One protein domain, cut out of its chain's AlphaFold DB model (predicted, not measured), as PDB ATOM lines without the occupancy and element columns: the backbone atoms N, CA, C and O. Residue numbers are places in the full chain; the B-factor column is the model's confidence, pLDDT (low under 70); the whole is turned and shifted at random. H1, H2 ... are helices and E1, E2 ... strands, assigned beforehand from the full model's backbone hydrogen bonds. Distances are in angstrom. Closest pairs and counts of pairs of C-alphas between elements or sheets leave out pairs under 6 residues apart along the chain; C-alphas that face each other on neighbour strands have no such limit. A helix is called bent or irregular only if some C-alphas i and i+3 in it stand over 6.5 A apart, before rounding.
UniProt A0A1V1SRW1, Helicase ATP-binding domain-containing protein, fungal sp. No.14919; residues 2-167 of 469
ATOM      1  N   LEU A   2     -23.028  16.094  34.641       53.56
ATOM      2  CA  LEU A   2     -22.775  15.038  33.646       53.56
ATOM      3  C   LEU A   2     -21.562  14.137  33.949       53.56
ATOM      4  O   LEU A   2     -21.663  12.925  33.860       53.56
ATOM      5  N   VAL A   3     -20.438  14.696  34.405       64.31
ATOM      6  CA  VAL A   3     -19.244  13.877  34.703       64.31
ATOM      7  C   VAL A   3     -19.453  12.949  35.909       64.31
ATOM      8  O   VAL A   3     -18.929  11.842  35.924       64.31
ATOM      9  N   ILE A   4     -20.258  13.344  36.909       74.44
ATOM     10  CA  ILE A   4     -20.507  12.451  38.054       74.44
ATOM     11  C   ILE A   4     -21.311  11.228  37.611       74.44
ATOM     12  O   ILE A   4     -20.957  10.133  38.027       74.44
ATOM     13  N   SER A   5     -22.353  11.380  36.783       71.88
ATOM     14  CA  SER A   5     -23.126  10.217  36.321       71.88
ATOM     15  C   SER A   5     -22.288   9.271  35.459       71.88
ATOM     16  O   SER A   5     -22.440   8.059  35.583       71.88
ATOM     17  N   VAL A   6     -21.337   9.798  34.678       79.62
ATOM     18  CA  VAL A   6     -20.347   8.971  33.967       79.62
ATOM     19  C   VAL A   6     -19.506   8.159  34.952       79.62
ATOM     20  O   VAL A   6     -19.419   6.946  34.804       79.62
ATOM     21  N   TRP A   7     -18.933   8.779  35.988       85.44
ATOM     22  CA  TRP A   7     -18.168   8.039  37.001       85.44
ATOM     23  C   TRP A   7     -19.019   7.008  37.755       85.44
ATOM     24  O   TRP A   7     -18.525   5.921  38.040       85.44
ATOM     25  N   GLU A   8     -20.289   7.304  38.043       84.44
ATOM     26  CA  GLU A   8     -21.230   6.349  38.647       84.44
ATOM     27  C   GLU A   8     -21.447   5.124  37.745       84.44
ATOM     28  O   GLU A   8     -21.363   3.988  38.207       84.44
ATOM     29  N   ASP A   9     -21.671   5.337  36.447       83.56
ATOM     30  CA  ASP A   9     -21.802   4.261  35.462       83.56
ATOM     31  C   ASP A   9     -20.505   3.445  35.325       83.56
ATOM     32  O   ASP A   9     -20.547   2.215  35.350       83.56
ATOM     33  N   GLN A  10     -19.343   4.102  35.277       87.69
ATOM     34  CA  GLN A  10     -18.050   3.413  35.223       87.69
ATOM     35  C   GLN A  10     -17.782   2.590  36.487       87.69
ATOM     36  O   GLN A  10     -17.306   1.458  36.392       87.69
ATOM     37  N   PHE A  11     -18.128   3.104  37.669       87.81
ATOM     38  CA  PHE A  11     -18.030   2.331  38.903       87.81
ATOM     39  C   PHE A  11     -18.970   1.128  38.896       87.81
ATOM     40  O   PHE A  11     -18.529   0.036  39.233       87.81
ATOM     41  N   ASN A  12     -20.214   1.280  38.440       85.81
ATOM     42  CA  ASN A  12     -21.154   0.159  38.337       85.81
ATOM     43  C   ASN A  12     -20.691  -0.931  37.357       85.81
ATOM     44  O   ASN A  12     -20.970  -2.106  37.576       85.81
ATOM     45  N   ARG A  13     -19.988  -0.560  36.279       87.00
ATOM     46  CA  ARG A  13     -19.484  -1.515  35.277       87.00
ATOM     47  C   ARG A  13     -18.204  -2.222  35.701       87.00
ATOM     48  O   ARG A  13     -17.996  -3.373  35.327       87.00
ATOM     49  N   HIS A  14     -17.325  -1.523  36.417       87.88
ATOM     50  CA  HIS A  14     -15.953  -1.982  36.645       87.88
ATOM     51  C   HIS A  14     -15.639  -2.347  38.098       87.88
ATOM     52  O   HIS A  14     -14.629  -3.010  38.336       87.88
ATOM     53  N   LEU A  15     -16.465  -1.952  39.073       87.06
ATOM     54  CA  LEU A  15     -16.306  -2.383  40.461       87.06
ATOM     55  C   LEU A  15     -17.173  -3.595  40.763       87.06
ATOM     56  O   LEU A  15     -18.370  -3.621  40.487       87.06
ATOM     57  N   HIS A  16     -16.571  -4.578  41.426       82.62
ATOM     58  CA  HIS A  16     -17.337  -5.647  42.043       82.62
ATOM     59  C   HIS A  16     -18.140  -5.073  43.232       82.62
ATOM     60  O   HIS A  16     -17.531  -4.412  44.080       82.62
ATOM     61  N   PRO A  17     -19.459  -5.339  43.356       74.06
ATOM     62  CA  PRO A  17     -20.327  -4.708  44.362       74.06
ATOM     63  C   PRO A  17     -19.878  -4.868  45.823       74.06
ATOM     64  O   PRO A  17     -20.251  -4.071  46.677       74.06
ATOM     65  N   SER A  18     -19.078  -5.893  46.121       76.75
ATOM     66  CA  SER A  18     -18.567  -6.184  47.466       76.75
ATOM     67  C   SER A  18     -17.143  -5.682  47.740       76.75
ATOM     68  O   SER A  18     -16.648  -5.882  48.845       76.75
ATOM     69  N   ALA A  19     -16.457  -5.086  46.756       81.81
ATOM     70  CA  ALA A  19     -15.036  -4.748  46.881       81.81
ATOM     71  C   ALA A  19     -14.779  -3.318  47.376       81.81
ATOM     72  O   ALA A  19     -13.843  -3.105  48.144       81.81
ATOM     73  N   LEU A  20     -15.567  -2.343  46.915       84.62
ATOM     74  CA  LEU A  20     -15.417  -0.930  47.274       84.62
ATOM     75  C   LEU A  20     -16.786  -0.270  47.405       84.62
ATOM     76  O   LEU A  20     -17.576  -0.273  46.458       84.62
ATOM     77  N   LEU A  21     -17.030   0.349  48.555       86.94
ATOM     78  CA  LEU A  21     -18.211   1.166  48.788       86.94
ATOM     79  C   LEU A  21     -17.940   2.590  48.310       86.94
ATOM     80  O   LEU A  21     -16.986   3.240  48.744       86.94
ATOM     81  N   TRP A  22     -18.787   3.098  47.421       88.25
ATOM     82  CA  TRP A  22     -18.679   4.459  46.915       88.25
ATOM     83  C   TRP A  22     -19.968   5.239  47.166       88.25
ATOM     84  O   TRP A  22     -21.064   4.694  47.076       88.25
ATOM     85  N   GLU A  23     -19.839   6.529  47.474       87.12
ATOM     86  CA  GLU A  23     -20.984   7.412  47.713       87.12
ATOM     87  C   GLU A  23     -20.827   8.770  47.024       87.12
ATOM     88  O   GLU A  23     -19.739   9.350  46.918       87.12
ATOM     89  N   ARG A  24     -21.962   9.313  46.576       87.00
ATOM     90  CA  ARG A  24     -22.054  10.631  45.947       87.00
ATOM     91  C   ARG A  24     -22.197  11.720  47.001       87.00
ATOM     92  O   ARG A  24     -23.267  11.909  47.560       87.00
ATOM     93  N   HIS A  25     -21.182  12.552  47.166       85.44
ATOM     94  CA  HIS A  25     -21.241  13.769  47.965       85.44
ATOM     95  C   HIS A  25     -21.605  14.983  47.086       85.44
ATOM     96  O   HIS A  25     -20.757  15.774  46.676       85.44
ATOM     97  N   HIS A  26     -22.892  15.136  46.760       79.50
ATOM     98  CA  HIS A  26     -23.396  16.284  45.996       79.50
ATOM     99  C   HIS A  26     -24.901  16.509  46.222       79.50
ATOM    100  O   HIS A  26     -25.651  15.565  46.455       79.50
ATOM    101  N   GLY A  27     -25.364  17.761  46.122       72.88
ATOM    102  CA  GLY A  27     -26.798  18.085  46.190       72.88
ATOM    103  C   GLY A  27     -27.482  17.604  47.478       72.88
ATOM    104  O   GLY A  27     -27.038  17.958  48.569       72.88
ATOM    105  N   ARG A  28     -28.563  16.824  47.334       63.16
ATOM    106  CA  ARG A  28     -29.334  16.228  48.446       63.16
ATOM    107  C   ARG A  28     -28.691  14.963  49.029       63.16
ATOM    108  O   ARG A  28     -29.013  14.602  50.150       63.16
ATOM    109  N   SER A  29     -27.758  14.339  48.312       66.81
ATOM    110  CA  SER A  29     -27.062  13.112  48.727       66.81
ATOM    111  C   SER A  29     -25.776  13.389  49.514       66.81
ATOM    112  O   SER A  29     -24.941  12.510  49.667       66.81
ATOM    113  N   ARG A  30     -25.556  14.621  49.992       72.50
ATOM    114  CA  ARG A  30     -24.321  14.967  50.710       72.50
ATOM    115  C   ARG A  30     -24.171  14.135  51.977       72.50
ATOM    116  O   ARG A  30     -25.105  14.027  52.768       72.50
ATOM    117  N   LEU A  31     -22.952  13.646  52.186       72.06
ATOM    118  CA  LEU A  31     -22.541  13.006  53.432       72.06
ATOM    119  C   LEU A  31     -22.911  13.893  54.624       72.06
ATOM    120  O   LEU A  31     -22.477  15.044  54.714       72.06
ATOM    121  N   THR A  32     -23.701  13.342  55.537       66.38
ATOM    122  CA  THR A  32     -24.029  13.977  56.812       66.38
ATOM    123  C   THR A  32     -23.167  13.369  57.912       66.38
ATOM    124  O   THR A  32     -22.723  12.228  57.817       66.38
ATOM    125  N   SER A  33     -22.923  14.122  58.984       58.41
ATOM    126  CA  SER A  33     -22.128  13.672  60.138       58.41
ATOM    127  C   SER A  33     -22.807  12.577  60.980       58.41
ATOM    128  O   SER A  33     -22.429  12.388  62.138       58.41
ATOM    129  N   ASN A  34     -23.817  11.877  60.452       55.47
ATOM    130  CA  ASN A  34     -24.503  10.815  61.175       55.47
ATOM    131  C   ASN A  34     -23.527   9.661  61.425       55.47
ATOM    132  O   ASN A  34     -23.077   8.989  60.502       55.47
ATOM    133  N   ARG A  35     -23.210   9.442  62.705       49.47
ATOM    134  CA  ARG A  35     -22.212   8.476  63.195       49.47
ATOM    135  C   ARG A  35     -22.528   7.005  62.871       49.47
ATOM    136  O   ARG A  35     -21.674   6.163  63.113       49.47
ATOM    137  N   ASN A  36     -23.709   6.711  62.321       50.03
ATOM    138  CA  ASN A  36     -24.223   5.350  62.131       50.03
ATOM    139  C   ASN A  36     -24.178   4.833  60.682       50.03
ATOM    140  O   ASN A  36     -24.585   3.698  60.458       50.03
ATOM    141  N   SER A  37     -23.704   5.616  59.703       58.62
ATOM    142  CA  SER A  37     -23.471   5.093  58.346       58.62
ATOM    143  C   SER A  37     -22.025   4.629  58.204       58.62
ATOM    144  O   SER A  37     -21.107   5.324  58.654       58.62
ATOM    145  N   ALA A  38     -21.815   3.468  57.581       64.12
ATOM    146  CA  ALA A  38     -20.481   3.000  57.224       64.12
ATOM    147  C   ALA A  38     -19.762   4.077  56.393       64.12
ATOM    148  O   ALA A  38     -20.365   4.738  55.551       64.12
ATOM    149  N   CYS A  39     -18.478   4.300  56.667       71.56
ATOM    150  CA  CYS A  39     -17.692   5.249  55.891       71.56
ATOM    151  C   CYS A  39     -17.471   4.681  54.482       71.56
ATOM    152  O   CYS A  39     -16.913   3.590  54.390       71.56
ATOM    153  N   PRO A  40     -17.824   5.404  53.407       84.69
ATOM    154  CA  PRO A  40     -17.512   4.949  52.060       84.69
ATOM    155  C   PRO A  40     -15.994   4.941  51.829       84.69
ATOM    156  O   PRO A  40     -15.274   5.809  52.339       84.69
ATOM    157  N   ASP A  41     -15.519   3.990  51.027       88.31
ATOM    158  CA  ASP A  41     -14.128   3.906  50.571       88.31
ATOM    159  C   ASP A  41     -13.817   4.990  49.530       88.31
ATOM    160  O   ASP A  41     -12.705   5.524  49.472       88.31
ATOM    161  N   VAL A  42     -14.813   5.333  48.706       90.69
ATOM    162  CA  VAL A  42     -14.704   6.324  47.631       90.69
ATOM    163  C   VAL A  42     -15.805   7.371  47.764       90.69
ATOM    164  O   VAL A  42     -16.983   7.054  47.900       90.69
ATOM    165  N   VAL A  43     -15.430   8.647  47.675       91.00
ATOM    166  CA  VAL A  43     -16.381   9.762  47.697       91.00
ATOM    167  C   VAL A  43     -16.293  10.542  46.395       91.00
ATOM    168  O   VAL A  43     -15.259  11.131  46.084       91.00
ATOM    169  N   LEU A  44     -17.400  10.576  45.654       90.75
ATOM    170  CA  LEU A  44     -17.544  11.361  44.431       90.75
ATOM    171  C   LEU A  44     -18.117  12.743  44.740       90.75
ATOM    172  O   LEU A  44     -19.195  12.860  45.314       90.75
ATOM    173  N   THR A  45     -17.432  13.805  44.326       90.06
ATOM    174  CA  THR A  45     -17.861  15.195  44.557       90.06
ATOM    175  C   THR A  45     -17.493  16.091  43.374       90.06
ATOM    176  O   THR A  45     -16.798  15.666  42.456       90.06
ATOM    177  N   THR A  46     -17.965  17.340  43.374       86.94
ATOM    178  CA  THR A  46     -17.571  18.356  42.383       86.94
ATOM    179  C   THR A  46     -16.635  19.400  42.982       86.94
ATOM    180  O   THR A  46     -16.725  19.722  44.169       86.94
ATOM    181  N   TYR A  47     -15.820  20.029  42.131       85.69
ATOM    182  CA  TYR A  47     -14.986  21.180  42.490       85.69
ATOM    183  C   TYR A  47     -15.769  22.281  43.221       85.69
ATOM    184  O   TYR A  47     -15.325  22.776  44.256       85.69
ATOM    185  N   GLN A  48     -16.966  22.622  42.733       82.19
ATOM    186  CA  GLN A  48     -17.817  23.652  43.339       82.19
ATOM    187  C   GLN A  48     -18.330  23.232  44.721       82.19
ATOM    188  O   GLN A  48     -18.469  24.072  45.608       82.19
ATOM    189  N   THR A  49     -18.592  21.937  44.930       84.38
ATOM    190  CA  THR A  49     -19.029  21.418  46.235       84.38
ATOM    191  C   THR A  49     -17.895  21.543  47.251       84.38
ATOM    192  O   THR A  49     -18.109  22.100  48.324       84.38
ATOM    193  N   VAL A  50     -16.672  21.142  46.881       88.31
ATOM    194  CA  VAL A  50     -15.477  21.304  47.730       88.31
ATOM    195  C   VAL A  50     -15.217  22.777  48.049       88.31
ATOM    196  O   VAL A  50     -14.991  23.134  49.202       88.31
ATOM    197  N   GLN A  51     -15.291  23.651  47.045       85.56
ATOM    198  CA  GLN A  51     -15.125  25.094  47.219       85.56
ATOM    199  C   GLN A  51     -16.178  25.680  48.175       85.56
ATOM    200  O   GLN A  51     -15.842  26.483  49.047       85.56
ATOM    201  N   ALA A  52     -17.445  25.280  48.036       81.44
ATOM    202  CA  ALA A  52     -18.526  25.730  48.907       81.44
ATOM    203  C   ALA A  52     -18.335  25.259  50.358       81.44
ATOM    204  O   ALA A  52     -18.587  26.030  51.283       81.44
ATOM    205  N   GLU A  53     -17.863  24.027  50.569       83.31
ATOM    206  CA  GLU A  53     -17.539  23.521  51.908       83.31
ATOM    207  C   GLU A  53     -16.325  24.219  52.522       83.31
ATOM    208  O   GLU A  53     -16.366  24.573  53.697       83.31
ATOM    209  N   HIS A  54     -15.285  24.498  51.734       83.81
ATOM    210  CA  HIS A  54     -14.100  25.216  52.207       83.81
ATOM    211  C   HIS A  54     -14.458  26.603  52.745       83.81
ATOM    212  O   HIS A  54     -14.005  26.998  53.815       83.81
ATOM    213  N   LYS A  55     -15.337  27.325  52.035       74.25
ATOM    214  CA  LYS A  55     -15.842  28.635  52.474       74.25
ATOM    215  C   LYS A  55     -16.656  28.543  53.767       74.25
ATOM    216  O   LYS A  55     -16.584  29.437  54.600       74.25
ATOM    217  N   ARG A  56     -17.425  27.462  53.942       69.94
ATOM    218  CA  ARG A  56     -18.245  27.214  55.142       69.94
ATOM    219  C   ARG A  56     -17.448  26.655  56.316       69.94
ATOM    220  O   ARG A  56     -17.938  26.718  57.436       69.94
ATOM    221  N   SER A  57     -16.227  26.176  56.084       59.03
ATOM    222  CA  SER A  57     -15.371  25.571  57.107       59.03
ATOM    223  C   SER A  57     -15.029  26.510  58.273       59.03
ATOM    224  O   SER A  57     -14.570  26.025  59.300       59.03
ATOM    225  N   PHE A  58     -15.264  27.821  58.139       51.47
ATOM    226  CA  PHE A  58     -15.143  28.793  59.231       51.47
ATOM    227  C   PHE A  58     -16.350  28.820  60.190       51.47
ATOM    228  O   PHE A  58     -16.223  29.346  61.288       51.47
ATOM    229  N   THR A  59     -17.513  28.275  59.807       50.41
ATOM    230  CA  THR A  59     -18.766  28.361  60.591       50.41
ATOM    231  C   THR A  59     -19.461  27.019  60.822       50.41
ATOM    232  O   THR A  59     -20.122  26.836  61.843       50.41
ATOM    233  N   ARG A  60     -19.329  26.061  59.898       53.19
ATOM    234  CA  ARG A  60     -19.806  24.677  60.026       53.19
ATOM    235  C   ARG A  60     -18.797  23.751  59.375       53.19
ATOM    236  O   ARG A  60     -18.452  23.913  58.209       53.19
ATOM    237  N   ASP A  61     -18.343  22.766  60.128       56.00
ATOM    238  CA  ASP A  61     -17.290  21.869  59.688       56.00
ATOM    239  C   ASP A  61     -17.634  21.082  58.418       56.00
ATOM    240  O   ASP A  61     -18.441  20.149  58.439       56.00
ATOM    241  N   GLY A  62     -16.965  21.424  57.315       70.38
ATOM    242  CA  GLY A  62     -17.005  20.638  56.088       70.38
ATOM    243  C   GLY A  62     -16.432  19.244  56.339       70.38
ATOM    244  O   GLY A  62     -15.270  19.096  56.734       70.38
ATOM    245  N   ILE A  63     -17.237  18.208  56.110       81.06
ATOM    246  CA  ILE A  63     -16.858  16.813  56.374       81.06
ATOM    247  C   ILE A  63     -15.623  16.398  55.564       81.06
ATOM    248  O   ILE A  63     -14.814  15.595  56.034       81.06
ATOM    249  N   LEU A  64     -15.441  16.996  54.382       86.38
ATOM    250  CA  LEU A  64     -14.302  16.736  53.509       86.38
ATOM    251  C   LEU A  64     -12.973  17.260  54.080       86.38
ATOM    252  O   LEU A  64     -11.931  16.665  53.816       86.38
ATOM    253  N   PHE A  65     -12.997  18.331  54.882       88.12
ATOM    254  CA  PHE A  65     -11.798  18.987  55.431       88.12
ATOM    255  C   PHE A  65     -11.363  18.429  56.790       88.12
ATOM    256  O   PHE A  65     -10.194  18.545  57.164       88.12
ATOM    257  N   ARG A  66     -12.282  17.783  57.518       82.81
ATOM    258  CA  ARG A  66     -11.982  17.064  58.767       82.81
ATOM    259  C   ARG A  66     -11.278  15.731  58.538       82.81
ATOM    260  O   ARG A  66     -10.542  15.266  59.403       82.81
ATOM    261  N   ARG A  67     -11.530  15.101  57.392       83.62
ATOM    262  CA  ARG A  67     -10.990  13.782  57.061       83.62
ATOM    263  C   ARG A  67      -9.585  13.905  56.478       83.62
ATOM    264  O   ARG A  67      -9.292  14.811  55.700       83.62
ATOM    265  N   GLN A  68      -8.725  12.959  56.841       89.81
ATOM    266  CA  GLN A  68      -7.456  12.743  56.162       89.81
ATOM    267  C   GLN A  68      -7.664  11.694  55.073       89.81
ATOM    268  O   GLN A  68      -7.929  10.529  55.357       89.81
ATOM    269  N   TRP A  69      -7.564  12.120  53.820       92.94
ATOM    270  CA  TRP A  69      -7.784  11.248  52.677       92.94
ATOM    271  C   TRP A  69      -6.541  10.417  52.379       92.94
ATOM    272  O   TRP A  69      -5.408  10.902  52.419       92.94
ATOM    273  N   ARG A  70      -6.730   9.153  52.002       94.62
ATOM    274  CA  ARG A  70      -5.618   8.351  51.481       94.62
ATOM    275  C   ARG A  70      -5.160   8.882  50.124       94.62
ATOM    276  O   ARG A  70      -3.963   9.019  49.883       94.62
ATOM    277  N   ARG A  71      -6.108   9.209  49.245       95.56
ATOM    278  CA  ARG A  71      -5.839   9.709  47.897       95.56
ATOM    279  C   ARG A  71      -6.879  10.743  47.482       95.56
ATOM    280  O   ARG A  71      -8.061  10.542  47.728       95.56
ATOM    281  N   ILE A  72      -6.431  11.803  46.814       96.12
ATOM    282  CA  ILE A  72      -7.296  12.714  46.054       96.12
ATOM    283  C   ILE A  72      -6.989  12.516  44.575       96.12
ATOM    284  O   ILE A  72      -5.822  12.553  44.184       96.12
ATOM    285  N   ILE A  73      -8.030  12.306  43.772       95.69
ATOM    286  CA  ILE A  73      -7.941  12.188  42.317       95.69
ATOM    287  C   ILE A  73      -8.747  13.339  41.725       95.69
ATOM    288  O   ILE A  73      -9.933  13.477  42.016       95.69
ATOM    289  N   LEU A  74      -8.085  14.176  40.937       93.88
ATOM    290  CA  LEU A  74      -8.719  15.251  40.190       93.88
ATOM    291  C   LEU A  74      -8.903  14.812  38.749       93.88
ATOM    292  O   LEU A  74      -7.916  14.545  38.069       93.88
ATOM    293  N   ASP A  75     -10.151  14.767  38.308       90.12
ATOM    294  CA  ASP A  75     -10.494  14.640  36.898       90.12
ATOM    295  C   ASP A  75     -10.598  16.033  36.266       90.12
ATOM    296  O   ASP A  75     -10.989  16.993  36.938       90.12
ATOM    297  N   GLU A  76     -10.191  16.161  35.007       84.00
ATOM    298  CA  GLU A  76     -10.003  17.444  34.319       84.00
ATOM    299  C   GLU A  76      -9.237  18.485  35.154       84.00
ATOM    300  O   GLU A  76      -9.645  19.633  35.350       84.00
ATOM    301  N   ALA A  77      -8.072  18.077  35.663       87.38
ATOM    302  CA  ALA A  77      -7.266  18.859  36.600       87.38
ATOM    303  C   ALA A  77      -6.813  20.235  36.067       87.38
ATOM    304  O   ALA A  77      -6.364  21.076  36.846       87.38
ATOM    305  N   HIS A  78      -6.968  20.516  34.769       78.81
ATOM    306  CA  HIS A  78      -6.729  21.847  34.205       78.81
ATOM    307  C   HIS A  78      -7.592  22.943  34.873       78.81
ATOM    308  O   HIS A  78      -7.203  24.109  34.876       78.81
ATOM    309  N   ILE A  79      -8.706  22.586  35.527       79.31
ATOM    310  CA  ILE A  79      -9.563  23.512  36.292       79.31
ATOM    311  C   ILE A  79      -8.794  24.249  37.406       79.31
ATOM    312  O   ILE A  79      -9.103  25.403  37.715       79.31
ATOM    313  N   ILE A  80      -7.781  23.620  38.016       83.88
ATOM    314  CA  ILE A  80      -7.035  24.179  39.160       83.88
ATOM    315  C   ILE A  80      -5.705  24.851  38.779       83.88
ATOM    316  O   ILE A  80      -4.920  25.185  39.668       83.88
ATOM    317  N   ARG A  81      -5.459  25.065  37.478       79.50
ATOM    318  CA  ARG A  81      -4.214  25.647  36.938       79.50
ATOM    319  C   ARG A  81      -3.873  27.027  37.508       79.50
ATOM    320  O   ARG A  81      -2.714  27.323  37.779       79.50
ATOM    321  N   ASN A  82      -4.894  27.843  37.762       75.81
ATOM    322  CA  ASN A  82      -4.738  29.190  38.302       75.81
ATOM    323  C   ASN A  82      -4.925  29.208  39.824       75.81
ATOM    324  O   ASN A  82      -5.543  28.316  40.415       75.81
ATOM    325  N   LYS A  83      -4.413  30.252  40.488       73.38
ATOM    326  CA  LYS A  83      -4.611  30.453  41.931       73.38
ATOM    327  C   LYS A  83      -6.024  30.970  42.195       73.38
ATOM    328  O   LYS A  83      -6.252  32.157  42.368       73.38
ATOM    329  N   THR A  84      -6.978  30.051  42.206       76.50
ATOM    330  CA  THR A  84      -8.404  30.352  42.360       76.50
ATOM    331  C   THR A  84      -8.881  29.973  43.763       76.50
ATOM    332  O   THR A  84      -8.204  29.230  44.485       76.50
ATOM    333  N   SER A  85     -10.074  30.423  44.165       76.75
ATOM    334  CA  SER A  85     -10.691  29.942  45.414       76.75
ATOM    335  C   SER A  85     -10.968  28.431  45.375       76.75
ATOM    336  O   SER A  85     -10.866  27.764  46.403       76.75
ATOM    337  N   THR A  86     -11.226  27.869  44.191       81.69
ATOM    338  CA  THR A  86     -11.336  26.421  43.961       81.69
ATOM    339  C   THR A  86      -9.990  25.717  44.134       81.69
ATOM    340  O   THR A  86      -9.907  24.741  44.871       81.69
ATOM    341  N   SER A  87      -8.919  26.227  43.515       86.00
ATOM    342  CA  SER A  87      -7.563  25.665  43.641       86.00
ATOM    343  C   SER A  87      -7.074  25.708  45.094       86.00
ATOM    344  O   SER A  87      -6.537  24.726  45.608       86.00
ATOM    345  N   SER A  88      -7.367  26.805  45.799       85.25
ATOM    346  CA  SER A  88      -7.091  26.954  47.233       85.25
ATOM    347  C   SER A  88      -7.861  25.930  48.072       85.25
ATOM    348  O   SER A  88      -7.257  25.241  48.891       85.25
ATOM    349  N   ALA A  89      -9.165  25.769  47.824       88.38
ATOM    350  CA  ALA A  89      -9.997  24.789  48.523       88.38
ATOM    351  C   ALA A  89      -9.506  23.346  48.315       88.38
ATOM    352  O   ALA A  89      -9.392  22.576  49.263       88.38
ATOM    353  N   ILE A  90      -9.161  22.985  47.080       91.69
ATOM    354  CA  ILE A  90      -8.661  21.649  46.733       91.69
ATOM    355  C   ILE A  90      -7.266  21.397  47.334       91.69
ATOM    356  O   ILE A  90      -6.974  20.301  47.816       91.69
ATOM    357  N   SER A  91      -6.405  22.415  47.366       89.00
ATOM    358  CA  SER A  91      -5.065  22.323  47.968       89.00
ATOM    359  C   SER A  91      -5.110  22.188  49.498       89.00
ATOM    360  O   SER A  91      -4.241  21.527  50.083       89.00
ATOM    361  N   ALA A  92      -6.140  22.761  50.134       89.75
ATOM    362  CA  ALA A  92      -6.375  22.701  51.575       89.75
ATOM    363  C   ALA A  92      -6.829  21.317  52.073       89.75
ATOM    364  O   ALA A  92      -6.614  20.991  53.243       89.75
ATOM    365  N   LEU A  93      -7.404  20.473  51.205       91.81
ATOM    366  CA  LEU A  93      -7.741  19.093  51.563       91.81
ATOM    367  C   LEU A  93      -6.490  18.331  52.019       91.81
ATOM    368  O   LEU A  93      -5.433  18.410  51.386       91.81
ATOM    369  N   LYS A  94      -6.603  17.566  53.108       91.75
ATOM    370  CA  LYS A  94      -5.503  16.757  53.651       91.75
ATOM    371  C   LYS A  94      -5.485  15.394  52.968       91.75
ATOM    372  O   LYS A  94      -6.470  14.667  53.050       91.75
ATOM    373  N   ALA A  95      -4.374  15.038  52.323       95.12
ATOM    374  CA  ALA A  95      -4.222  13.736  51.681       95.12
ATOM    375  C   ALA A  95      -2.780  13.229  51.670       95.12
ATOM    376  O   ALA A  95      -1.856  14.041  51.613       95.12
ATOM    377  N   VAL A  96      -2.617  11.901  51.676       95.06
ATOM    378  CA  VAL A  96      -1.310  11.226  51.553       95.06
ATOM    379  C   VAL A  96      -0.841  11.186  50.096       95.06
ATOM    380  O   VAL A  96       0.309  11.494  49.809       95.06
ATOM    381  N   SER A  97      -1.726  10.838  49.158       95.25
ATOM    382  CA  SER A  97      -1.421  10.785  47.722       95.25
ATOM    383  C   SER A  97      -2.329  11.706  46.909       95.25
ATOM    384  O   SER A  97      -3.503  11.886  47.238       95.25
ATOM    385  N   ARG A  98      -1.806  12.273  45.817       95.25
ATOM    386  CA  ARG A  98      -2.527  13.237  44.974       95.25
ATOM    387  C   ARG A  98      -2.292  12.957  43.503       95.25
ATOM    388  O   ARG A  98      -1.144  12.945  43.076       95.25
ATOM    389  N   TRP A  99      -3.361  12.735  42.751       95.69
ATOM    390  CA  TRP A  99      -3.318  12.474  41.315       95.69
ATOM    391  C   TRP A  99      -4.104  13.547  40.567       95.69
ATOM    392  O   TRP A  99      -5.200  13.925  40.979       95.69
ATOM    393  N   ALA A 100      -3.531  14.021  39.464       93.25
ATOM    394  CA  ALA A 100      -4.149  14.967  38.550       93.25
ATOM    395  C   ALA A 100      -4.280  14.301  37.176       93.25
ATOM    396  O   ALA A 100      -3.277  13.932  36.568       93.25
ATOM    397  N   ILE A 101      -5.514  14.128  36.713       92.31
ATOM    398  CA  ILE A 101      -5.859  13.539  35.423       92.31
ATOM    399  C   ILE A 101      -6.346  14.681  34.531       92.31
ATOM    400  O   ILE A 101      -7.255  15.420  34.894       92.31
ATOM    401  N   THR A 102      -5.689  14.888  33.393       85.94
ATOM    402  CA  THR A 102      -6.070  15.914  32.414       85.94
ATOM    403  C   THR A 102      -5.525  15.545  31.040       85.94
ATOM    404  O   THR A 102      -4.366  15.138  30.919       85.94
ATOM    405  N   GLY A 103      -6.347  15.696  29.998       79.44
ATOM    406  CA  GLY A 103      -5.899  15.540  28.609       79.44
ATOM    407  C   GLY A 103      -5.032  16.711  28.128       79.44
ATOM    408  O   GLY A 103      -4.165  16.541  27.269       79.44
ATOM    409  N   THR A 104      -5.216  17.893  28.722       75.12
ATOM    410  CA  THR A 104      -4.538  19.143  28.353       75.12
ATOM    411  C   THR A 104      -3.913  19.795  29.593       75.12
ATOM    412  O   THR A 104      -4.512  20.694  30.185       75.12
ATOM    413  N   PRO A 105      -2.720  19.353  30.038       75.25
ATOM    414  CA  PRO A 105      -2.058  19.935  31.210       75.25
ATOM    415  C   PRO A 105      -1.572  21.377  30.985       75.25
ATOM    416  O   PRO A 105      -1.367  22.103  31.951       75.25
ATOM    417  N   ILE A 106      -1.396  21.787  29.725       78.44
ATOM    418  CA  ILE A 106      -1.039  23.147  29.306       78.44
ATOM    419  C   ILE A 106      -2.145  23.613  28.359       78.44
ATOM    420  O   ILE A 106      -2.384  22.945  27.352       78.44
ATOM    421  N   GLN A 107      -2.819  24.717  28.677       65.56
ATOM    422  CA  GLN A 107      -3.895  25.264  27.845       65.56
ATOM    423  C   GLN A 107      -3.526  26.640  27.295       65.56
ATOM    424  O   GLN A 107      -3.493  26.814  26.082       65.56
ATOM    425  N   ASN A 108      -3.216  27.593  28.177       65.62
ATOM    426  CA  ASN A 108      -2.957  28.981  27.781       65.62
ATOM    427  C   ASN A 108      -1.476  29.347  27.914       65.62
ATOM    428  O   ASN A 108      -0.968  30.165  27.154       65.62
ATOM    429  N   SER A 109      -0.788  28.775  28.903       75.19
ATOM    430  CA  SER A 109       0.575  29.161  29.263       75.19
ATOM    431  C   SER A 109       1.308  28.022  29.962       75.19
ATOM    432  O   SER A 109       0.696  27.209  30.652       75.19
ATOM    433  N   PHE A 110       2.640  28.002  29.866       80.19
ATOM    434  CA  PHE A 110       3.490  27.098  30.651       80.19
ATOM    435  C   PHE A 110       3.319  27.274  32.169       80.19
ATOM    436  O   PHE A 110       3.580  26.339  32.926       80.19
ATOM    437  N   ALA A 111       2.817  28.433  32.613       79.31
ATOM    438  CA  ALA A 111       2.471  28.687  34.010       79.31
ATOM    439  C   ALA A 111       1.349  27.767  34.535       79.31
ATOM    440  O   ALA A 111       1.286  27.524  35.740       79.31
ATOM    441  N   ASP A 112       0.522  27.198  33.647       82.38
ATOM    442  CA  ASP A 112      -0.586  26.301  34.010       82.38
ATOM    443  C   ASP A 112      -0.096  25.064  34.794       82.38
ATOM    444  O   ASP A 112      -0.770  24.584  35.710       82.38
ATOM    445  N   ILE A 113       1.119  24.582  34.495       86.94
ATOM    446  CA  ILE A 113       1.741  23.444  35.192       86.94
ATOM    447  C   ILE A 113       2.056  23.786  36.651       86.94
ATOM    448  O   ILE A 113       1.918  22.922  37.519       86.94
ATOM    449  N   GLY A 114       2.416  25.035  36.952       87.25
ATOM    450  CA  GLY A 114       2.709  25.472  38.317       87.25
ATOM    451  C   GLY A 114       1.520  25.268  39.264       87.25
ATOM    452  O   GLY A 114       1.696  24.860  40.414       87.25
ATOM    453  N   GLY A 115       0.287  25.458  38.778       86.56
ATOM    454  CA  GLY A 115      -0.925  25.159  39.548       86.56
ATOM    455  C   GLY A 115      -1.068  23.678  39.899       86.56
ATOM    456  O   GLY A 115      -1.417  23.338  41.033       86.56
ATOM    457  N   LEU A 116      -0.734  22.789  38.957       90.19
ATOM    458  CA  LEU A 116      -0.745  21.342  39.181       90.19
ATOM    459  C   LEU A 116       0.344  20.921  40.174       90.19
ATOM    460  O   LEU A 116       0.063  20.141  41.082       90.19
ATOM    461  N   LEU A 117       1.558  21.467  40.060       91.50
ATOM    462  CA  LEU A 117       2.674  21.180  40.974       91.50
ATOM    463  C   LEU A 117       2.363  21.591  42.415       91.50
ATOM    464  O   LEU A 117       2.622  20.827  43.349       91.50
ATOM    465  N   ARG A 118       1.715  22.748  42.596       90.12
ATOM    466  CA  ARG A 118       1.208  23.192  43.900       90.12
ATOM    467  C   ARG A 118       0.201  22.214  44.487       90.12
ATOM    468  O   ARG A 118       0.294  21.872  45.665       90.12
ATOM    469  N   PHE A 119      -0.748  21.740  43.680       92.50
ATOM    470  CA  PHE A 119      -1.694  20.727  44.139       92.50
ATOM    471  C   PHE A 119      -0.979  19.437  44.532       92.50
ATOM    472  O   PHE A 119      -1.265  18.918  45.606       92.50
ATOM    473  N   LEU A 120      -0.044  18.952  43.710       92.75
ATOM    474  CA  LEU A 120       0.738  17.739  43.967       92.75
ATOM    475  C   LEU A 120       1.677  17.866  45.179       92.75
ATOM    476  O   LEU A 120       2.096  16.839  45.706       92.75
ATOM    477  N   ARG A 121       1.943  19.094  45.654       91.44
ATOM    478  CA  ARG A 121       2.907  19.419  46.718       91.44
ATOM    479  C   ARG A 121       4.309  18.915  46.379       91.44
ATOM    480  O   ARG A 121       4.898  18.152  47.140       91.44
ATOM    481  N   PHE A 122       4.801  19.304  45.204       91.31
ATOM    482  CA  PHE A 122       6.112  18.904  44.697       91.31
ATOM    483  C   PHE A 122       7.175  19.988  44.975       91.31
ATOM    484  O   PHE A 122       7.311  20.907  44.166       91.31
ATOM    485  N   PRO A 123       7.924  19.923  46.092       88.81
ATOM    486  CA  PRO A 123       8.938  20.922  46.414       88.81
ATOM    487  C   PRO A 123      10.139  20.852  45.458       88.81
ATOM    488  O   PRO A 123      10.505  19.758  45.023       88.81
ATOM    489  N   PRO A 124      10.785  21.989  45.135       91.56
ATOM    490  CA  PRO A 124      10.484  23.360  45.580       91.56
ATOM    491  C   PRO A 124       9.427  24.083  44.718       91.56
ATOM    492  O   PRO A 124       9.190  25.276  44.898       91.56
ATOM    493  N   TYR A 125       8.827  23.390  43.747       90.50
ATOM    494  CA  TYR A 125       7.918  23.961  42.744       90.50
ATOM    495  C   TYR A 125       6.449  24.013  43.181       90.50
ATOM    496  O   TYR A 125       5.572  24.393  42.404       90.50
ATOM    497  N   ASP A 126       6.163  23.636  44.423       85.31
ATOM    498  CA  ASP A 126       4.906  23.946  45.084       85.31
ATOM    499  C   ASP A 126       4.798  25.447  45.415       85.31
ATOM    500  O   ASP A 126       3.687  25.995  45.442       85.31
ATOM    501  N   ASP A 127       5.943  26.127  45.563       85.56
ATOM    502  CA  ASP A 127       6.038  27.584  45.559       85.56
ATOM    503  C   ASP A 127       6.103  28.161  44.137       85.56
ATOM    504  O   ASP A 127       6.888  27.745  43.281       85.56
ATOM    505  N   GLY A 128       5.286  29.191  43.900       83.31
ATOM    506  CA  GLY A 128       5.197  29.836  42.591       83.31
ATOM    507  C   GLY A 128       6.476  30.576  42.202       83.31
ATOM    508  O   GLY A 128       6.829  30.577  41.030       83.31
ATOM    509  N   LYS A 129       7.202  31.158  43.167       88.06
ATOM    510  CA  LYS A 129       8.394  31.966  42.866       88.06
ATOM    511  C   LYS A 129       9.548  31.105  42.366       88.06
ATOM    512  O   LYS A 129      10.217  31.489  41.412       88.06
ATOM    513  N   SER A 130       9.762  29.948  42.992       89.81
ATOM    514  CA  SER A 130      10.777  28.977  42.566       89.81
ATOM    515  C   SER A 130      10.503  28.480  41.147       89.81
ATOM    516  O   SER A 130      11.396  28.477  40.305       89.81
ATOM    517  N   PHE A 131       9.249  28.115  40.859       90.12
ATOM    518  CA  PHE A 131       8.853  27.667  39.526       90.12
ATOM    519  C   PHE A 131       8.996  28.771  38.472       90.12
ATOM    520  O   PHE A 131       9.527  28.522  37.388       90.12
ATOM    521  N   ASP A 132       8.576  29.994  38.798       88.44
ATOM    522  CA  ASP A 132       8.680  31.120  37.877       88.44
ATOM    523  C   ASP A 132      10.140  31.423  37.531       88.44
ATOM    524  O   ASP A 132      10.476  31.531  36.354       88.44
ATOM    525  N   LYS A 133      11.018  31.473  38.538       88.88
ATOM    526  CA  LYS A 133      12.449  31.741  38.360       88.88
ATOM    527  C   LYS A 133      13.154  30.657  37.541       88.88
ATOM    528  O   LYS A 133      13.931  30.965  36.642       88.88
ATOM    529  N   ASP A 134      12.909  29.388  37.856       87.81
ATOM    530  CA  ASP A 134      13.691  28.290  37.281       87.81
ATOM    531  C   ASP A 134      13.199  27.863  35.891       87.81
ATOM    532  O   ASP A 134      13.979  27.284  35.125       87.81
ATOM    533  N   ILE A 135      11.922  28.130  35.581       88.19
ATOM    534  CA  ILE A 135      11.240  27.664  34.367       88.19
ATOM    535  C   ILE A 135      10.644  28.822  33.557       88.19
ATOM    536  O   ILE A 135      10.982  28.977  32.387       88.19
ATOM    537  N   ILE A 136       9.741  29.625  34.131       87.81
ATOM    538  CA  ILE A 136       8.951  30.604  33.356       87.81
ATOM    539  C   ILE A 136       9.791  31.786  32.872       87.81
ATOM    540  O   ILE A 136       9.608  32.238  31.741       87.81
ATOM    541  N   ASP A 137      10.728  32.275  33.682       87.25
ATOM    542  CA  ASP A 137      11.611  33.379  33.310       87.25
ATOM    543  C   ASP A 137      12.492  33.014  32.101       87.25
ATOM    544  O   ASP A 137      12.716  33.871  31.246       87.25
ATOM    545  N   PHE A 138      12.856  31.735  31.929       87.19
ATOM    546  CA  PHE A 138      13.566  31.256  30.734       87.19
ATOM    547  C   PHE A 138      12.733  31.394  29.458       87.19
ATOM    548  O   PHE A 138      13.265  31.740  28.409       87.19
ATOM    549  N   PHE A 139      11.418  31.180  29.546       83.69
ATOM    550  CA  PHE A 139      10.509  31.385  28.417       83.69
ATOM    551  C   PHE A 139      10.234  32.864  28.123       83.69
ATOM    552  O   PHE A 139       9.906  33.197  26.987       83.69
ATOM    553  N   ARG A 140      10.308  33.744  29.132       80.94
ATOM    554  CA  ARG A 140       9.966  35.171  28.989       80.94
ATOM    555  C   ARG A 140      11.150  36.059  28.617       80.94
ATOM    556  O   ARG A 140      10.953  37.033  27.900       80.94
ATOM    557  N   LYS A 141      12.326  35.797  29.186       78.12
ATOM    558  CA  LYS A 141      13.462  36.734  29.193       78.12
ATOM    559  C   LYS A 141      14.742  36.144  28.615       78.12
ATOM    560  O   LYS A 141      15.614  36.907  28.217       78.12
ATOM    561  N   GLU A 142      14.871  34.821  28.607       76.12
ATOM    562  CA  GLU A 142      16.111  34.142  28.235       76.12
ATOM    563  C   GLU A 142      15.893  33.187  27.049       76.12
ATOM    564  O   GLU A 142      15.228  33.531  26.072       76.12
ATOM    565  N   ASN A 143      16.492  31.995  27.105       84.19
ATOM    566  CA  ASN A 143      16.446  31.008  26.039       84.19
ATOM    567  C   ASN A 143      15.251  30.044  26.198       84.19
ATOM    568  O   ASN A 143      15.200  29.222  27.119       84.19
ATOM    569  N   ILE A 144      14.339  30.092  25.222       86.00
ATOM    570  CA  ILE A 144      13.146  29.237  25.114       86.00
ATOM    571  C   ILE A 144      13.509  27.742  25.088       86.00
ATOM    572  O   ILE A 144      12.801  26.923  25.683       86.00
ATOM    573  N   GLU A 145      14.603  27.361  24.425       87.75
ATOM    574  CA  GLU A 145      15.031  25.960  24.306       87.75
ATOM    575  C   GLU A 145      15.451  25.388  25.661       87.75
ATOM    576  O   GLU A 145      15.088  24.261  26.014       87.75
ATOM    577  N   GLU A 146      16.157  26.193  26.451       87.81
ATOM    578  CA  GLU A 146      16.582  25.828  27.797       87.81
ATOM    579  C   GLU A 146      15.379  25.731  28.746       87.81
ATOM    580  O   GLU A 146      15.255  24.748  29.486       87.81
ATOM    581  N   GLY A 147      14.430  26.671  28.658       87.31
ATOM    582  CA  GLY A 147      13.154  26.590  29.377       87.31
ATOM    583  C   GLY A 147      12.387  25.301  29.055       87.31
ATOM    584  O   GLY A 147      11.941  24.582  29.956       87.31
ATOM    585  N   ALA A 148      12.310  24.933  27.773       87.75
ATOM    586  CA  ALA A 148      11.676  23.692  27.331       87.75
ATOM    587  C   ALA A 148      12.414  22.439  27.828       87.75
ATOM    588  O   ALA A 148      11.770  21.466  28.236       87.75
ATOM    589  N   ARG A 149      13.753  22.443  27.824       91.50
ATOM    590  CA  ARG A 149      14.579  21.337  28.335       91.50
ATOM    591  C   ARG A 149      14.332  21.103  29.824       91.50
ATOM    592  O   ARG A 149      14.102  19.961  30.230       91.50
ATOM    593  N   ARG A 150      14.323  22.170  30.627       90.75
ATOM    594  CA  ARG A 150      14.060  22.105  32.073       90.75
ATOM    595  C   ARG A 150      12.648  21.632  32.376       90.75
ATOM    596  O   ARG A 150      12.468  20.726  33.187       90.75
ATOM    597  N   LEU A 151      11.653  22.162  31.664       90.06
ATOM    598  CA  LEU A 151      10.265  21.738  31.830       90.06
ATOM    599  C   LEU A 151      10.077  20.250  31.494       90.06
ATOM    600  O   LEU A 151       9.400  19.531  32.229       90.06
ATOM    601  N   LYS A 152      10.709  19.759  30.418       90.06
ATOM    602  CA  LYS A 152      10.702  18.328  30.064       90.06
ATOM    603  C   LYS A 152      11.351  17.471  31.152       90.06
ATOM    604  O   LYS A 152      10.800  16.427  31.498       90.06
ATOM    605  N   ALA A 153      12.490  17.906  31.695       91.44
ATOM    606  CA  ALA A 153      13.176  17.206  32.778       91.44
ATOM    607  C   ALA A 153      12.309  17.123  34.045       91.44
ATOM    608  O   ALA A 153      12.232  16.059  34.652       91.44
ATOM    609  N   LEU A 154      11.596  18.204  34.378       91.19
ATOM    610  CA  LEU A 154      10.656  18.255  35.496       91.19
ATOM    611  C   LEU A 154       9.442  17.344  35.285       91.19
ATOM    612  O   LEU A 154       9.040  16.636  36.201       91.19
ATOM    613  N   CYS A 155       8.858  17.342  34.084       89.69
ATOM    614  CA  CYS A 155       7.658  16.553  33.799       89.69
ATOM    615  C   CYS A 155       7.940  15.044  33.737       89.69
ATOM    616  O   CYS A 155       7.076  14.254  34.101       89.69
ATOM    617  N   ARG A 156       9.134  14.625  33.298       89.44
ATOM    618  CA  ARG A 156       9.487  13.208  33.091       89.44
ATOM    619  C   ARG A 156       9.246  12.292  34.312       89.44
ATOM    620  O   ARG A 156       8.692  11.218  34.098       89.44
ATOM    621  N   PRO A 157       9.632  12.650  35.554       89.75
ATOM    622  CA  PRO A 157       9.388  11.802  36.727       89.75
ATOM    623  C   PRO A 157       7.961  11.877  37.293       89.75
ATOM    624  O   PRO A 157       7.556  10.969  38.011       89.75
ATOM    625  N   ILE A 158       7.201  12.938  37.005       89.81
ATOM    626  CA  ILE A 158       5.897  13.201  37.650       89.81
ATOM    627  C   ILE A 158       4.692  12.991  36.726       89.81
ATOM    628  O   ILE A 158       3.565  12.882  37.203       89.81
ATOM    629  N   MET A 159       4.907  12.966  35.410       90.19
ATOM    630  CA  MET A 159       3.851  12.922  34.406       90.19
ATOM    631  C   MET A 159       3.995  11.684  33.531       90.19
ATOM    632  O   MET A 159       5.007  11.476  32.867       90.19
ATOM    633  N   ILE A 160       2.916  10.909  33.451       89.50
ATOM    634  CA  ILE A 160       2.772   9.847  32.461       89.50
ATOM    635  C   ILE A 160       1.884  10.385  31.345       89.50
ATOM    636  O   ILE A 160       0.682  10.564  31.524       89.50
ATOM    637  N   ARG A 161       2.477  10.628  30.175       85.00
ATOM    638  CA  ARG A 161       1.747  10.990  28.957       85.00
ATOM    639  C   ARG A 161       2.024   9.941  27.893       85.00
ATOM    640  O   ARG A 161       3.137   9.846  27.387       85.00
ATOM    641  N   ARG A 162       1.003   9.152  27.560       80.00
ATOM    642  CA  ARG A 162       1.076   8.176  26.469       80.00
ATOM    643  C   ARG A 162       0.614   8.851  25.177       80.00
ATOM    644  O   ARG A 162      -0.463   9.451  25.190       80.00
ATOM    645  N   PRO A 163       1.402   8.811  24.091       70.19
ATOM    646  CA  PRO A 163       0.913   9.261  22.800       70.19
ATOM    647  C   PRO A 163      -0.212   8.332  22.332       70.19
ATOM    648  O   PRO A 163      -0.217   7.140  22.644       70.19
ATOM    649  N   MET A 164      -1.159   8.871  21.563       58.59
ATOM    650  CA  MET A 164      -2.248   8.072  20.988       58.59
ATOM    651  C   MET A 164      -1.742   6.939  20.089       58.59
ATOM    652  O   MET A 164      -2.453   5.961  19.942       58.59
ATOM    653  N   SER A 165      -0.505   7.009  19.580       58.09
ATOM    654  CA  SER A 165       0.129   5.945  18.786       58.09
ATOM    655  C   SER A 165       0.310   4.608  19.519       58.09
ATOM    656  O   SER A 165       0.638   3.618  18.878       58.09
ATOM    657  N   VAL A 166       0.110   4.556  20.842       60.75
ATOM    658  CA  VAL A 166       0.098   3.296  21.611       60.75
ATOM    659  C   VAL A 166      -1.183   2.488  21.352       60.75
ATOM    660  O   VAL A 166      -1.196   1.278  21.554       60.75
ATOM    661  N   VAL A 167      -2.257   3.141  20.901       60.19
ATOM    662  CA  VAL A 167      -3.529   2.508  20.541       60.19
ATOM    663  C   VAL A 167      -3.712   2.666  19.035       60.19
ATOM    664  O   VAL A 167      -3.606   3.771  18.510       60.19
TER     665      VAL A 167
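This is residues 2 to 167 of the 469 residues of the protein "Helicase ATP-binding domain-containing protein" of fungal sp. No.14919 (UniProt A0A1V1SRW1). What is the main picture? A ribbon of two parallel strands, E3 and E4, stands in the middle of a long row of parts, with H1 and the small pair E1 E2 at one end and a helical zigzag of H6, H7 and H8 at the other. Helices H4 and H5 make a right-handed crossover from E3 to E4, a strand-helix-strand unit in which helices join two parallel neighbours; H2 packs on H5, and residues 162 to 167 stick out as a tail. What is the make-up? The 166 printed residues, of mixed class, hold eight named helices and four named strands, in the order H1 E1 E2 H2 H3 E3 H4 H5 E4 H6 H7 H8. How large is it? It is only just compact, close to loose, with a radius of gyration of the C-alphas of 18.3 A and spans of 59 by 46 by 26 A.

Where are the strands? E3 is residues 68 to 74, 16.2 A long from C-alpha 68 at (-7.456, 12.743, 56.162), and E4 is residues 94 to 100, 15.3 A. E1 is residues 22 to 24 and E2 residues 42 to 44. Where are the helices? H1 is residues 2 to 14, 18.6 A from C-alpha 2 at (-22.775, 15.038, 33.646), H2 47 to 56, H3 63 to 66, H4 77 to 80 and H5 85 to 92. H6 is 112 to 120, H7 128 to 140, 15.4 A, and H8 144 to 158, 21.6 A, ending at C-alpha 158 at (5.897, 13.201, 37.650). H7 and H8 are only just irregular: C-alphas 134 and 137 are 6.8 A apart, and C-alphas 154 and 157 are 6.7 A apart.

How do the strands pair? E3 and E4 are parallel at 16 degrees, with N 69 and O 94 at 2.9 A, within hydrogen-bond range. E1 and E2 are parallel at 21 degrees, with N 23 and O 42 at 2.9 A. H1 and E1 are near each other, with 7 pairs of C-alphas within 10 A. What do the helices touch? H5 touches H2 about perpendicular, at 79 degrees, closest at the C-alphas of Gln 51 and Thr 86, 5.2 A; H2 and H3 only just touch, with 3 pairs of C-alphas within 8 A, closest His 54 and Phe 65, 7.4 A. H4 touches H6, closest at the C-alphas of Ile 80 and Gly 115, 6.2 A. H7 and H8 form a helical hairpin, at a steep tilt of 41 degrees, opposite ways, closest at the C-alphas of Phe 138 and Gly 147, 4.9 A. Are the helix backbones in order? Every O i to N i+4 pair is within hydrogen-bond range in H1, H2 and H5, against 4 of 5 in H6, 6 of 9 in H7 and 9 of 11 in H8; H3 and H4 are too short for such a pair.

How far does it reach? The two C-alphas farthest apart, of Asn 36 and Asn 143, are 60.1 A apart, and the printed part has no cut. Which links are long? Those from E1 to E2, 17 residues, and from E4 to H6, 11 residues. Where is confidence low? The mean pLDDT of the printed part is 82.0, and 23 residues are under 70, among them residues 32 to 38, 56 to 61 and 164 to 167.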